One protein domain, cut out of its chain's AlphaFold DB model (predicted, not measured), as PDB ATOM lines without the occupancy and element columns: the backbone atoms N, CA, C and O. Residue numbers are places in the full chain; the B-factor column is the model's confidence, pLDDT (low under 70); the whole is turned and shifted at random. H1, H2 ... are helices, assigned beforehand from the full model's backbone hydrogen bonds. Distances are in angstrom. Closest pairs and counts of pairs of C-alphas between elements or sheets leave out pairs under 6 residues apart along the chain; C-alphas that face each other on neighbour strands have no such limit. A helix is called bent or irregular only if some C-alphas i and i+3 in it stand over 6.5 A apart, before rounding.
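AT A GLANCE: This is residues 28 to 119 of the 158 residues of a protein of Chloroflexi bacterium RBG_13_66_10 (UniProt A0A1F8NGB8). A long helical arm, H4, sticks out with residues 108 to 119 from a small head, where H1, H2, H3 and the loop of residues 40 to 57 come together. The printed part has 92 residues with four named helices, H1 to H4 in chain order, and no named strand: all helix. It is loose, with a radius of gyration of the C-alphas of 16.6 A, and spans 56 by 28 by 23 A.

HOW THE PARTS SIT: H4, residues 103 to 119, is apart from H1, residues 32 to 39, H2, residues 58 to 72, and H3, residues 77 to 88. H1 and H2 touch, about perpendicular at 74 degrees; their closest C-alphas, of Val 35 and Arg 68, are 5.8 A apart. H3 is close to H2 but not clearly touching, at a steep tilt of 39 degrees, opposite ways; their closest C-alphas, of Ile 67 and Ile 80, are 6.7 A apart. Every O i to N i+4 pair is within hydrogen-bond range in H1, H2 and H3, and 11 of 13 in H4.

IN THESE COORDINATES: H4 measures 24.3 A, ending at C-alpha 119 (166.700, 236.227, 242.012); it is only just irregular, with C-alphas 106 and 109 6.6 A apart. H2 measures 21.1 A, H3 16.5 A and H1 9.9 A, from C-alpha 32 (208.960, 210.022, 252.865).

THE WHOLE: The printed part has no cut. The links H1 to H2 and H3 to H4 are long. No printed residue is under 70 in pLDDT.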
ATOM      1  N   GLY A  28     215.445 215.741 262.038       73.81
ATOM      2  CA  GLY A  28     215.718 214.427 261.473       73.81
ATOM      3  C   GLY A  28     215.613 214.481 259.951       73.81
ATOM      4  O   GLY A  28     215.002 215.390 259.394       73.81
ATOM      5  N   GLU A  29     216.222 213.513 259.266       87.31
ATOM      6  CA  GLU A  29     216.012 213.365 257.820       87.31
ATOM      7  C   GLU A  29     214.502 213.416 257.514       87.31
ATOM      8  O   GLU A  29     213.753 212.660 258.146       87.31
ATOM      9  N   PRO A  30     214.052 214.288 256.585       92.25
ATOM     10  CA  PRO A  30     212.650 214.391 256.233       92.25
ATOM     11  C   PRO A  30     212.126 213.035 255.793       92.25
ATOM     12  O   PRO A  30     212.707 212.360 254.932       92.25
ATOM     13  N   THR A  31     211.022 212.646 256.404       94.25
ATOM     14  CA  THR A  31     210.349 211.387 256.134       94.25
ATOM     15  C   THR A  31     209.795 211.372 254.714       94.25
ATOM     16  O   THR A  31     209.514 212.408 254.102       94.25
ATOM     17  N   ASP A  32     209.601 210.172 254.171       94.12
ATOM     18  CA  ASP A  32     208.960 210.022 252.865       94.12
ATOM     19  C   ASP A  32     207.536 210.593 252.869       94.12
ATOM     20  O   ASP A  32     207.095 211.130 251.855       94.12
ATOM     21  N   ASP A  33     206.849 210.547 254.012       94.94
ATOM     22  CA  ASP A  33     205.512 211.116 254.180       94.94
ATOM     23  C   ASP A  33     205.526 212.646 254.068       94.94
ATOM     24  O   ASP A  33     204.692 213.205 253.357       94.94
ATOM     25  N   GLU A  34     206.498 213.331 254.677       94.50
ATOM     26  CA  GLU A  34     206.666 214.788 254.543       94.50
ATOM     27  C   GLU A  34     206.982 215.192 253.100       94.50
ATOM     28  O   GLU A  34     206.410 216.141 252.562       94.50
ATOM     29  N   VAL A  35     207.847 214.432 252.425       96.44
ATOM     30  CA  VAL A  35     208.163 214.663 251.009       96.44
ATOM     31  C   VAL A  35     206.924 214.450 250.137       96.44
ATOM     32  O   VAL A  35     206.634 215.270 249.263       96.44
ATOM     33  N   ASN A  36     206.173 213.372 250.369       95.62
ATOM     34  CA  ASN A  36     204.973 213.048 249.601       95.62
ATOM     35  C   ASN A  36     203.813 214.020 249.896       95.62
ATOM     36  O   ASN A  36     203.030 214.330 248.994       95.62
ATOM     37  N   ALA A  37     203.741 214.592 251.101       95.56
ATOM     38  CA  ALA A  37     202.797 215.653 251.452       95.56
ATOM     39  C   ALA A  37     202.990 216.924 250.606       95.56
ATOM     40  O   ALA A  37     202.031 217.642 250.338       95.56
ATOM     41  N   ILE A  38     204.196 217.179 250.104       95.62
ATOM     42  CA  ILE A  38     204.432 218.263 249.145       95.62
ATOM     43  C   ILE A  38     204.280 217.751 247.710       95.62
ATOM     44  O   ILE A  38     203.642 218.396 246.877       95.62
ATOM     45  N   ALA A  39     204.820 216.567 247.417       95.38
ATOM     46  CA  ALA A  39     204.817 215.984 246.079       95.38
ATOM     47  C   ALA A  39     203.398 215.748 245.526       95.38
ATOM     48  O   ALA A  39     203.177 215.986 244.342       95.38
ATOM     49  N   HIS A  40     202.417 215.359 246.350       95.00
ATOM     50  CA  HIS A  40     201.033 215.161 245.888       95.00
ATOM     51  C   HIS A  40     200.350 216.464 245.430       95.00
ATOM     52  O   HIS A  40     199.349 216.430 244.716       95.00
ATOM     53  N   GLN A  41     200.884 217.622 245.829       94.12
ATOM     54  CA  GLN A  41     200.374 218.939 245.439       94.12
ATOM     55  C   GLN A  41     201.017 219.455 244.145       94.12
ATOM     56  O   GLN A  41     200.695 220.555 243.685       94.12
ATOM     57  N   LEU A  42     201.927 218.667 243.565       94.81
ATOM     58  CA  LEU A  42     202.665 218.972 242.352       94.81
ATOM     59  C   LEU A  42     202.379 217.906 241.286       94.81
ATOM     60  O   LEU A  42     202.408 216.707 241.551       94.81
ATOM     61  N   TYR A  43     202.145 218.339 240.054       94.56
ATOM     62  CA  TYR A  43     202.021 217.478 238.885       94.56
ATOM     63  C   TYR A  43     203.342 217.377 238.136       94.56
ATOM     64  O   TYR A  43     204.091 218.342 238.014       94.56
ATOM     65  N   CYS A  44     203.626 216.202 237.584       91.88
ATOM     66  CA  CYS A  44     204.788 216.005 236.734       91.88
ATOM     67  C   CYS A  44     204.679 216.887 235.469       91.88
ATOM     68  O   CYS A  44     203.747 216.700 234.692       91.88
ATOM     69  N   PRO A  45     205.626 217.804 235.186       87.12
ATOM     70  CA  PRO A  45     205.572 218.657 233.994       87.12
ATOM     71  C   PRO A  45     205.781 217.897 232.675       87.12
ATOM     72  O   PRO A  45     205.526 218.456 231.608       87.12
ATOM     73  N   VAL A  46     206.259 216.648 232.744       88.56
ATOM     74  CA  VAL A  46     206.579 215.801 231.581       88.56
ATOM     75  C   VAL A  46     205.518 214.721 231.346       88.56
ATOM     76  O   VAL A  46     205.352 214.265 230.219       88.56
ATOM     77  N   CYS A  47     204.789 214.305 232.382       87.88
ATOM     78  CA  CYS A  47     203.734 213.298 232.280       87.88
ATOM     79  C   CYS A  47     202.357 213.964 232.254       87.88
ATOM     80  O   CYS A  47     202.136 214.997 232.878       87.88
ATOM     81  N   GLU A  48     201.395 213.345 231.579       86.56
ATOM     82  CA  GLU A  48     200.034 213.876 231.514       86.56
ATOM     83  C   GLU A  48     199.246 213.552 232.788       86.56
ATOM     84  O   GLU A  48     198.922 212.395 233.040       86.56
ATOM     85  N   ASN A  49     198.903 214.581 233.571       87.75
ATOM     86  CA  ASN A  49     198.004 214.490 234.731       87.75
ATOM     87  C   ASN A  49     198.412 213.447 235.793       87.75
ATOM     88  O   ASN A  49     197.553 212.851 236.441       87.75
ATOM     89  N   ILE A  50     199.715 213.243 236.005       92.00
ATOM     90  CA  ILE A  50     200.232 212.351 237.055       92.00
ATOM     91  C   ILE A  50     200.863 213.188 238.176       92.00
ATOM     92  O   ILE A  50     201.779 213.966 237.879       92.00
ATOM     93  N   PRO A  51     200.416 213.053 239.439       93.62
ATOM     94  CA  PRO A  51     201.035 213.749 240.555       93.62
ATOM     95  C   PRO A  51     202.417 213.162 240.886       93.62
ATOM     96  O   PRO A  51     202.760 212.031 240.524       93.62
ATOM     97  N   LEU A  52     203.268 213.980 241.497       94.44
ATOM     98  CA  LEU A  52     204.696 213.700 241.648       94.44
ATOM     99  C   LEU A  52     204.983 212.541 242.621       94.44
ATOM    100  O   LEU A  52     205.998 211.857 242.488       94.44
ATOM    101  N   ASP A  53     204.093 212.319 243.585       94.31
ATOM    102  CA  ASP A  53     204.157 211.267 244.603       94.31
ATOM    103  C   ASP A  53     203.967 209.857 244.015       94.31
ATOM    104  O   ASP A  53     204.691 208.927 244.381       94.31
ATOM    105  N   VAL A  54     203.059 209.698 243.049       93.81
ATOM    106  CA  VAL A  54     202.766 208.397 242.414       93.81
ATOM    107  C   VAL A  54     203.562 208.145 241.134       93.81
ATOM    108  O   VAL A  54     203.629 207.015 240.651       93.81
ATOM    109  N   CYS A  55     204.161 209.183 240.555       92.31
ATOM    110  CA  CYS A  55     204.875 209.089 239.290       92.31
ATOM    111  C   CYS A  55     206.140 208.200 239.405       92.31
ATOM    112  O   CYS A  55     207.074 208.543 240.140       92.31
ATOM    113  N   PRO A  56     206.240 207.091 238.639       92.06
ATOM    114  CA  PRO A  56     207.352 206.140 238.750       92.06
ATOM    115  C   PRO A  56     208.580 206.519 237.904       92.06
ATOM    116  O   PRO A  56     209.552 205.769 237.859       92.06
ATOM    117  N   THR A  57     208.550 207.643 237.181       93.88
ATOM    118  CA  THR A  57     209.653 208.018 236.285       93.88
ATOM    119  C   THR A  57     210.893 208.461 237.064       93.88
ATOM    120  O   THR A  57     210.796 209.003 238.168       93.88
ATOM    121  N   GLN A  58     212.074 208.310 236.455       93.56
ATOM    122  CA  GLN A  58     213.333 208.769 237.053       93.56
ATOM    123  C   GLN A  58     213.308 210.272 237.381       93.56
ATOM    124  O   GLN A  58     213.864 210.686 238.396       93.56
ATOM    125  N   ALA A  59     212.636 211.083 236.556       91.25
ATOM    126  CA  ALA A  59     212.486 212.518 236.796       91.25
ATOM    127  C   ALA A  59     211.696 212.797 238.086       91.25
ATOM    128  O   ALA A  59     212.133 213.580 238.923       91.25
ATOM    129  N   CYS A  60     210.588 212.085 238.306       93.50
ATOM    130  CA  CYS A  60     209.780 212.209 239.520       93.50
ATOM    131  C   CYS A  60     210.522 211.754 240.782       93.50
ATOM    132  O   CYS A  60     210.394 212.375 241.837       93.50
ATOM    133  N   VAL A  61     211.357 210.716 240.679       94.44
ATOM    134  CA  VAL A  61     212.254 210.312 241.773       94.44
ATOM    135  C   VAL A  61     213.266 211.419 242.089       94.44
ATOM    136  O   VAL A  61     213.451 211.757 243.258       94.44
ATOM    137  N   GLN A  62     213.879 212.027 241.068       95.25
ATOM    138  CA  GLN A  62     214.819 213.136 241.256       95.25
ATOM    139  C   GLN A  62     214.149 214.356 241.892       95.25
ATOM    140  O   GLN A  62     214.687 214.907 242.847       95.25
ATOM    141  N   TRP A  63     212.957 214.742 241.432       95.62
ATOM    142  CA  TRP A  63     212.234 215.888 241.985       95.62
ATOM    143  C   TRP A  63     211.789 215.675 243.431       95.62
ATOM    144  O   TRP A  63     211.922 216.592 244.235       95.62
ATOM    145  N   ARG A  64     211.357 214.465 243.814       96.19
ATOM    146  CA  ARG A  64     211.144 214.130 245.235       96.19
ATOM    147  C   ARG A  64     212.439 214.201 246.044       96.19
ATOM    148  O   ARG A  64     212.426 214.639 247.190       96.19
ATOM    149  N   GLY A  65     213.567 213.834 245.439       96.12
ATOM    150  CA  GLY A  65     214.896 214.072 246.003       96.12
ATOM    151  C   GLY A  65     215.185 215.560 246.234       96.12
ATOM    152  O   GLY A  65     215.670 215.921 247.303       96.12
ATOM    153  N   THR A  66     214.827 216.426 245.282       96.06
ATOM    154  CA  THR A  66     214.937 217.886 245.427       96.06
ATOM    155  C   THR A  66     214.049 218.410 246.551       96.06
ATOM    156  O   THR A  66     214.530 219.175 247.379       96.06
ATOM    157  N   ILE A  67     212.794 217.958 246.643       96.81
ATOM    158  CA  ILE A  67     211.887 218.319 247.746       96.81
ATOM    159  C   ILE A  67     212.509 217.926 249.089       96.81
ATOM    160  O   ILE A  67     212.602 218.763 249.982       96.81
ATOM    161  N   ARG A  68     213.013 216.690 249.217       96.81
ATOM    162  CA  ARG A  68     213.701 216.234 250.435       96.81
ATOM    163  C   ARG A  68     214.898 217.114 250.770       96.81
ATOM    164  O   ARG A  68     215.098 217.471 251.924       96.81
ATOM    165  N   GLN A  69     215.698 217.484 249.773       96.12
ATOM    166  CA  GLN A  69     216.822 218.387 249.991       96.12
ATOM    167  C   GLN A  69     216.364 219.756 250.504       96.12
ATOM    168  O   GLN A  69     216.928 220.240 251.475       96.12
ATOM    169  N   MET A  70     215.342 220.347 249.893       95.88
ATOM    170  CA  MET A  70     214.814 221.647 250.301       95.88
ATOM    171  C   MET A  70     214.210 221.615 251.710       95.88
ATOM    172  O   MET A  70     214.419 222.549 252.477       95.88
ATOM    173  N   LEU A  71     213.541 220.520 252.081       95.25
ATOM    174  CA  LEU A  71     213.064 220.299 253.447       95.25
ATOM    175  C   LEU A  71     214.223 220.235 254.451       95.25
ATOM    176  O   LEU A  71     214.154 220.871 255.493       95.25
ATOM    177  N   ARG A  72     215.331 219.558 254.115       94.12
ATOM    178  CA  ARG A  72     216.552 219.555 254.954       94.12
ATOM    179  C   ARG A  72     217.206 220.924 255.083       94.12
ATOM    180  O   ARG A  72     217.910 221.177 256.052       94.12
ATOM    181  N   GLU A  73     217.021 221.783 254.088       94.12
ATOM    182  CA  GLU A  73     217.482 223.172 254.119       94.12
ATOM    183  C   GLU A  73     216.562 224.072 254.969       94.12
ATOM    184  O   GLU A  73     216.840 225.264 255.093       94.12
ATOM    185  N   GLY A  74     215.487 223.529 255.556       93.56
ATOM    186  CA  GLY A  74     214.519 224.271 256.364       93.56
ATOM    187  C   GLY A  74     213.562 225.133 255.537       93.56
ATOM    188  O   GLY A  74     212.979 226.078 256.067       93.56
ATOM    189  N   ARG A  75     213.424 224.854 254.234       95.19
ATOM    190  CA  ARG A  75     212.518 225.608 253.356       95.19
ATOM    191  C   ARG A  75     211.066 225.240 253.614       95.19
ATOM    192  O   ARG A  75     210.748 224.076 253.862       95.19
ATOM    193  N   THR A  76     210.177 226.221 253.483       95.19
ATOM    194  CA  THR A  76     208.740 225.982 253.648       95.19
ATOM    195  C   THR A  76     208.129 225.326 252.412       95.19
ATOM    196  O   THR A  76     208.680 225.352 251.307       95.19
ATOM    197  N   GLU A  77     206.947 224.745 252.586       94.62
ATOM    198  CA  GLU A  77     206.180 224.147 251.498       94.62
ATOM    199  C   GLU A  77     205.890 225.149 250.366       94.62
ATOM    200  O   GLU A  77     205.986 224.800 249.187       94.62
ATOM    201  N   GLU A  78     205.577 226.403 250.701       93.00
ATOM    202  CA  GLU A  78     205.351 227.471 249.726       93.00
ATOM    203  C   GLU A  78     206.616 227.790 248.931       93.00
ATOM    204  O   GLU A  78     206.544 227.925 247.713       93.00
ATOM    205  N   GLU A  79     207.777 227.852 249.587       95.44
ATOM    206  CA  GLU A  79     209.054 228.098 248.911       95.44
ATOM    207  C   GLU A  79     209.419 226.956 247.957       95.44
ATOM    208  O   GLU A  79     209.951 227.191 246.869       95.44
ATOM    209  N   ILE A  80     209.110 225.715 248.343       96.25
ATOM    210  CA  ILE A  80     209.299 224.537 247.491       96.25
ATOM    211  C   ILE A  80     208.376 224.616 246.273       96.25
ATOM    212  O   ILE A  80     208.837 224.472 245.140       96.25
ATOM    213  N   LYS A  81     207.087 224.903 246.468       94.69
ATOM    214  CA  LYS A  81     206.134 225.090 245.366       94.69
ATOM    215  C   LYS A  81     206.561 226.217 244.432       94.69
ATOM    216  O   LYS A  81     206.590 226.017 243.219       94.69
ATOM    217  N   ASP A  82     206.941 227.366 244.981       94.12
ATOM    218  CA  ASP A  82     207.388 228.522 244.207       94.12
ATOM    219  C   ASP A  82     208.668 228.210 243.418       94.12
ATOM    220  O   ASP A  82     208.801 228.663 242.281       94.12
ATOM    221  N   TYR A  83     209.582 227.395 243.955       95.56
ATOM    222  CA  TYR A  83     210.739 226.903 243.206       95.56
ATOM    223  C   TYR A  83     210.309 226.107 241.967       95.56
ATOM    224  O   TYR A  83     210.753 226.405 240.858       95.56
ATOM    225  N   PHE A  84     209.399 225.141 242.117       94.88
ATOM    226  CA  PHE A  84     208.903 224.360 240.979       94.88
ATOM    227  C   PHE A  84     208.111 225.218 239.979       94.88
ATOM    228  O   PHE A  84     208.268 225.040 238.771       94.88
ATOM    229  N   VAL A  85     207.329 226.193 240.447       93.44
ATOM    230  CA  VAL A  85     206.617 227.148 239.580       93.44
ATOM    231  C   VAL A  85     207.586 228.018 238.785       93.44
ATOM    232  O   VAL A  85     207.365 228.242 237.599       93.44
ATOM    233  N   GLN A  86     208.677 228.483 239.394       93.31
ATOM    234  CA  GLN A  86     209.688 229.274 238.688       93.31
ATOM    235  C   GLN A  86     210.384 228.474 237.579       93.31
ATOM    236  O   GLN A  86     210.720 229.043 236.544       93.31
ATOM    237  N   GLN A  87     210.580 227.165 237.774       92.12
ATOM    238  CA  GLN A  87     211.250 226.302 236.794       92.12
ATOM    239  C   GLN A  87     210.313 225.782 235.693       92.12
ATOM    240  O   GLN A  87     210.719 225.669 234.538       92.12
ATOM    241  N   TYR A  88     209.066 225.453 236.037       92.50
ATOM    242  CA  TYR A  88     208.161 224.696 235.161       92.50
ATOM    243  C   TYR A  88     206.811 225.392 234.897       92.50
ATOM    244  O   TYR A  88     206.014 224.920 234.081       92.50
ATOM    245  N   GLY A  89     206.555 226.527 235.551       90.31
ATOM    246  CA  GLY A  89     205.329 227.316 235.443       90.31
ATOM    247  C   GLY A  89     204.221 226.896 236.414       90.31
ATOM    248  O   GLY A  89     204.299 225.883 237.105       90.31
ATOM    249  N   GLU A  90     203.132 227.671 236.434       87.50
ATOM    250  CA  GLU A  90     202.000 227.461 237.356       87.50
ATOM    251  C   GLU A  90     201.253 226.137 237.130       87.50
ATOM    252  O   GLU A  90     200.600 225.644 238.042       87.50
ATOM    253  N   ARG A  91     201.379 225.525 235.942       86.50
ATOM    254  CA  ARG A  91     200.716 224.250 235.598       86.50
ATOM    255  C   ARG A  91     201.188 223.063 236.436       86.50
ATOM    256  O   ARG A  91     200.567 222.009 236.389       86.50
ATOM    257  N   VAL A  92     202.312 223.211 237.131       91.56
ATOM    258  CA  VAL A  92     202.836 222.181 238.031       91.56
ATOM    259  C   VAL A  92     202.050 222.143 239.332       91.56
ATOM    260  O   VAL A  92     201.984 221.095 239.959       91.56
ATOM    261  N   LEU A  93     201.415 223.239 239.740       91.56
ATOM    262  CA  LEU A  93     200.587 223.232 240.937       91.56
ATOM    263  C   LEU A  93     199.288 222.475 240.676       91.56
ATOM    264  O   LEU A  93     198.607 222.710 239.678       91.56
ATOM    265  N   ALA A  94     198.902 221.615 241.618       87.62
ATOM    266  CA  ALA A  94     197.608 220.942 241.575       87.62
ATOM    267  C   ALA A  94     196.428 221.922 241.652       87.62
ATOM    268  O   ALA A  94     195.349 221.648 241.130       87.62
ATOM    269  N   THR A  95     196.635 223.077 242.289       84.00
ATOM    270  CA  THR A  95     195.651 224.157 242.356       84.00
ATOM    271  C   THR A  95     196.248 225.454 241.813       84.00
ATOM    272  O   THR A  95     197.364 225.817 242.192       84.00
ATOM    273  N   PRO A  96     195.536 226.170 240.922       81.44
ATOM    274  CA  PRO A  96     196.033 227.429 240.390       81.44
ATOM    275  C   PRO A  96     196.140 228.463 241.522       81.44
ATOM    276  O   PRO A  96     195.213 228.599 242.317       81.44
ATOM    277  N   PRO A  97     197.235 229.230 241.627       80.12
ATOM    278  CA  PRO A  97     197.359 230.229 242.679       80.12
ATOM    279  C   PRO A  97     196.291 231.309 242.479       80.12
ATOM    280  O   PRO A  97     196.068 231.758 241.357       80.12
ATOM    281  N   ALA A  98     195.659 231.775 243.558       77.62
ATOM    282  CA  ALA A  98     194.628 232.819 243.523       77.62
ATOM    283  C   ALA A  98     195.215 234.228 243.271       77.62
ATOM    284  O   ALA A  98     194.986 235.170 244.027       77.62
ATOM    285  N   ARG A  99     196.014 234.379 242.212       79.12
ATOM    286  CA  ARG A  99     196.645 235.629 241.773       79.12
ATOM    287  C   ARG A  99     196.226 235.931 240.326       79.12
ATOM    288  O   ARG A  99     195.890 235.029 239.563       79.12
ATOM    289  N   GLY A 100     196.233 237.203 239.927       83.81
ATOM    290  CA  GLY A 100     196.021 237.591 238.524       83.81
ATOM    291  C   GLY A 100     194.601 237.333 238.001       83.81
ATOM    292  O   GLY A 100     193.662 237.950 238.476       83.81
ATOM    293  N   PHE A 101     194.429 236.472 236.995       83.50
ATOM    294  CA  PHE A 101     193.102 236.095 236.471       83.50
ATOM    295  C   PHE A 101     192.485 234.917 237.242       83.50
ATOM    296  O   PHE A 101     191.264 234.784 237.301       83.50
ATOM    297  N   ASN A 102     193.312 234.096 237.899       84.50
ATOM    298  CA  ASN A 102     192.865 232.876 238.569       84.50
ATOM    299  C   ASN A 102     191.899 233.148 239.732       84.50
ATOM    300  O   ASN A 102     191.083 232.286 240.033       84.50
ATOM    301  N   TRP A 103     191.903 234.341 240.348       89.62
ATOM    302  CA  TRP A 103     190.940 234.668 241.415       89.62
ATOM    303  C   TRP A 103     189.477 234.625 240.936       89.62
ATOM    304  O   TRP A 103     188.590 234.323 241.734       89.62
ATOM    305  N   LEU A 104     189.210 234.860 239.640       90.88
ATOM    306  CA  LEU A 104     187.858 234.759 239.074       90.88
ATOM    307  C   LEU A 104     187.301 233.345 239.235       90.88
ATOM    308  O   LEU A 104     186.121 233.198 239.546       90.88
ATOM    309  N   ALA A 105     188.139 232.317 239.080       89.62
ATOM    310  CA  ALA A 105     187.724 230.926 239.249       89.62
ATOM    311  C   ALA A 105     187.198 230.648 240.668       89.62
ATOM    312  O   ALA A 105     186.322 229.804 240.845       89.62
ATOM    313  N   TYR A 106     187.675 231.403 241.662       90.81
ATOM    314  CA  TYR A 106     187.246 231.289 243.056       90.81
ATOM    315  C   TYR A 106     186.018 232.153 243.378       90.81
ATOM    316  O   TYR A 106     185.189 231.745 244.188       90.81
ATOM    317  N   VAL A 107     185.869 233.329 242.757       92.75
ATOM    318  CA  VAL A 107     184.781 234.278 243.078       92.75
ATOM    319  C   VAL A 107     183.528 234.070 242.230       92.75
ATOM    320  O   VAL A 107     182.417 234.264 242.727       92.75
ATOM    321  N   ILE A 108     183.664 233.657 240.969       95.44
ATOM    322  CA  ILE A 108     182.519 233.496 240.064       95.44
ATOM    323  C   ILE A 108     181.513 232.459 240.586       95.44
ATOM    324  O   ILE A 108     180.333 232.806 240.651       95.44
ATOM    325  N   PRO A 109     181.905 231.232 240.991       94.44
ATOM    326  CA  PRO A 109     180.942 230.242 241.474       94.44
ATOM    327  C   PRO A 109     180.092 230.717 242.669       94.44
ATOM    328  O   PRO A 109     178.862 230.651 242.571       94.44
ATOM    329  N   PRO A 110     180.667 231.254 243.768       95.75
ATOM    330  CA  PRO A 110     179.860 231.753 244.879       95.75
ATOM    331  C   PRO A 110     179.043 232.992 244.496       95.75
ATOM    332  O   PRO A 110     177.889 233.103 244.912       95.75
ATOM    333  N   ALA A 111     179.576 233.899 243.668       96.19
ATOM    334  CA  ALA A 111     178.827 235.068 243.207       96.19
ATOM    335  C   ALA A 111     177.608 234.675 242.356       96.19
ATOM    336  O   ALA A 111     176.514 235.204 242.563       96.19
ATOM    337  N   ALA A 112     177.768 233.714 241.443       96.94
ATOM    338  CA  ALA A 112     176.682 233.185 240.623       96.94
ATOM    339  C   ALA A 112     175.621 232.485 241.482       96.94
ATOM    340  O   ALA A 112     174.426 232.712 241.291       96.94
ATOM    341  N   PHE A 113     176.047 231.688 242.467       97.56
ATOM    342  CA  PHE A 113     175.141 231.030 243.404       97.56
ATOM    343  C   PHE A 113     174.321 232.041 244.218       97.56
ATOM    344  O   PHE A 113     173.095 231.944 244.273       97.56
ATOM    345  N   LEU A 114     174.975 233.053 244.800       97.31
ATOM    346  CA  LEU A 114     174.303 234.112 245.556       97.31
ATOM    347  C   LEU A 114     173.360 234.931 244.672       97.31
ATOM    348  O   LEU A 114     172.222 235.191 245.064       97.31
ATOM    349  N   GLY A 115     173.796 235.293 243.464       97.50
ATOM    350  CA  GLY A 115     172.960 235.986 242.487       97.50
ATOM    351  C   GLY A 115     171.702 235.186 242.142       97.50
ATOM    352  O   GLY A 115     170.592 235.715 242.223       97.50
ATOM    353  N   GLY A 116     171.856 233.893 241.848       97.31
ATOM    354  CA  GLY A 116     170.740 232.982 241.588       97.31
ATOM    355  C   GLY A 116     169.784 232.860 242.778       97.31
ATOM    356  O   GLY A 116     168.569 232.979 242.611       97.31
ATOM    357  N   ALA A 117     170.318 232.711 243.993       97.19
ATOM    358  CA  ALA A 117     169.524 232.638 245.217       97.19
ATOM    359  C   ALA A 117     168.716 233.924 245.470       97.19
ATOM    360  O   ALA A 117     167.541 233.856 245.837       97.19
ATOM    361  N   ILE A 118     169.307 235.100 245.227       97.00
ATOM    362  CA  ILE A 118     168.624 236.395 245.356       97.00
ATOM    363  C   ILE A 118     167.476 236.504 244.346       97.00
ATOM    364  O   ILE A 118     166.357 236.852 244.732       97.00
ATOM    365  N   VAL A 119     167.723 236.182 243.072       96.62
ATOM    366  CA  VAL A 119     166.700 236.227 242.012       96.62
ATOM    367  C   VAL A 119     165.545 235.274 242.325       96.62
ATOM    368  O   VAL A 119     164.374 235.656 242.219       96.62
TER     369      VAL A 119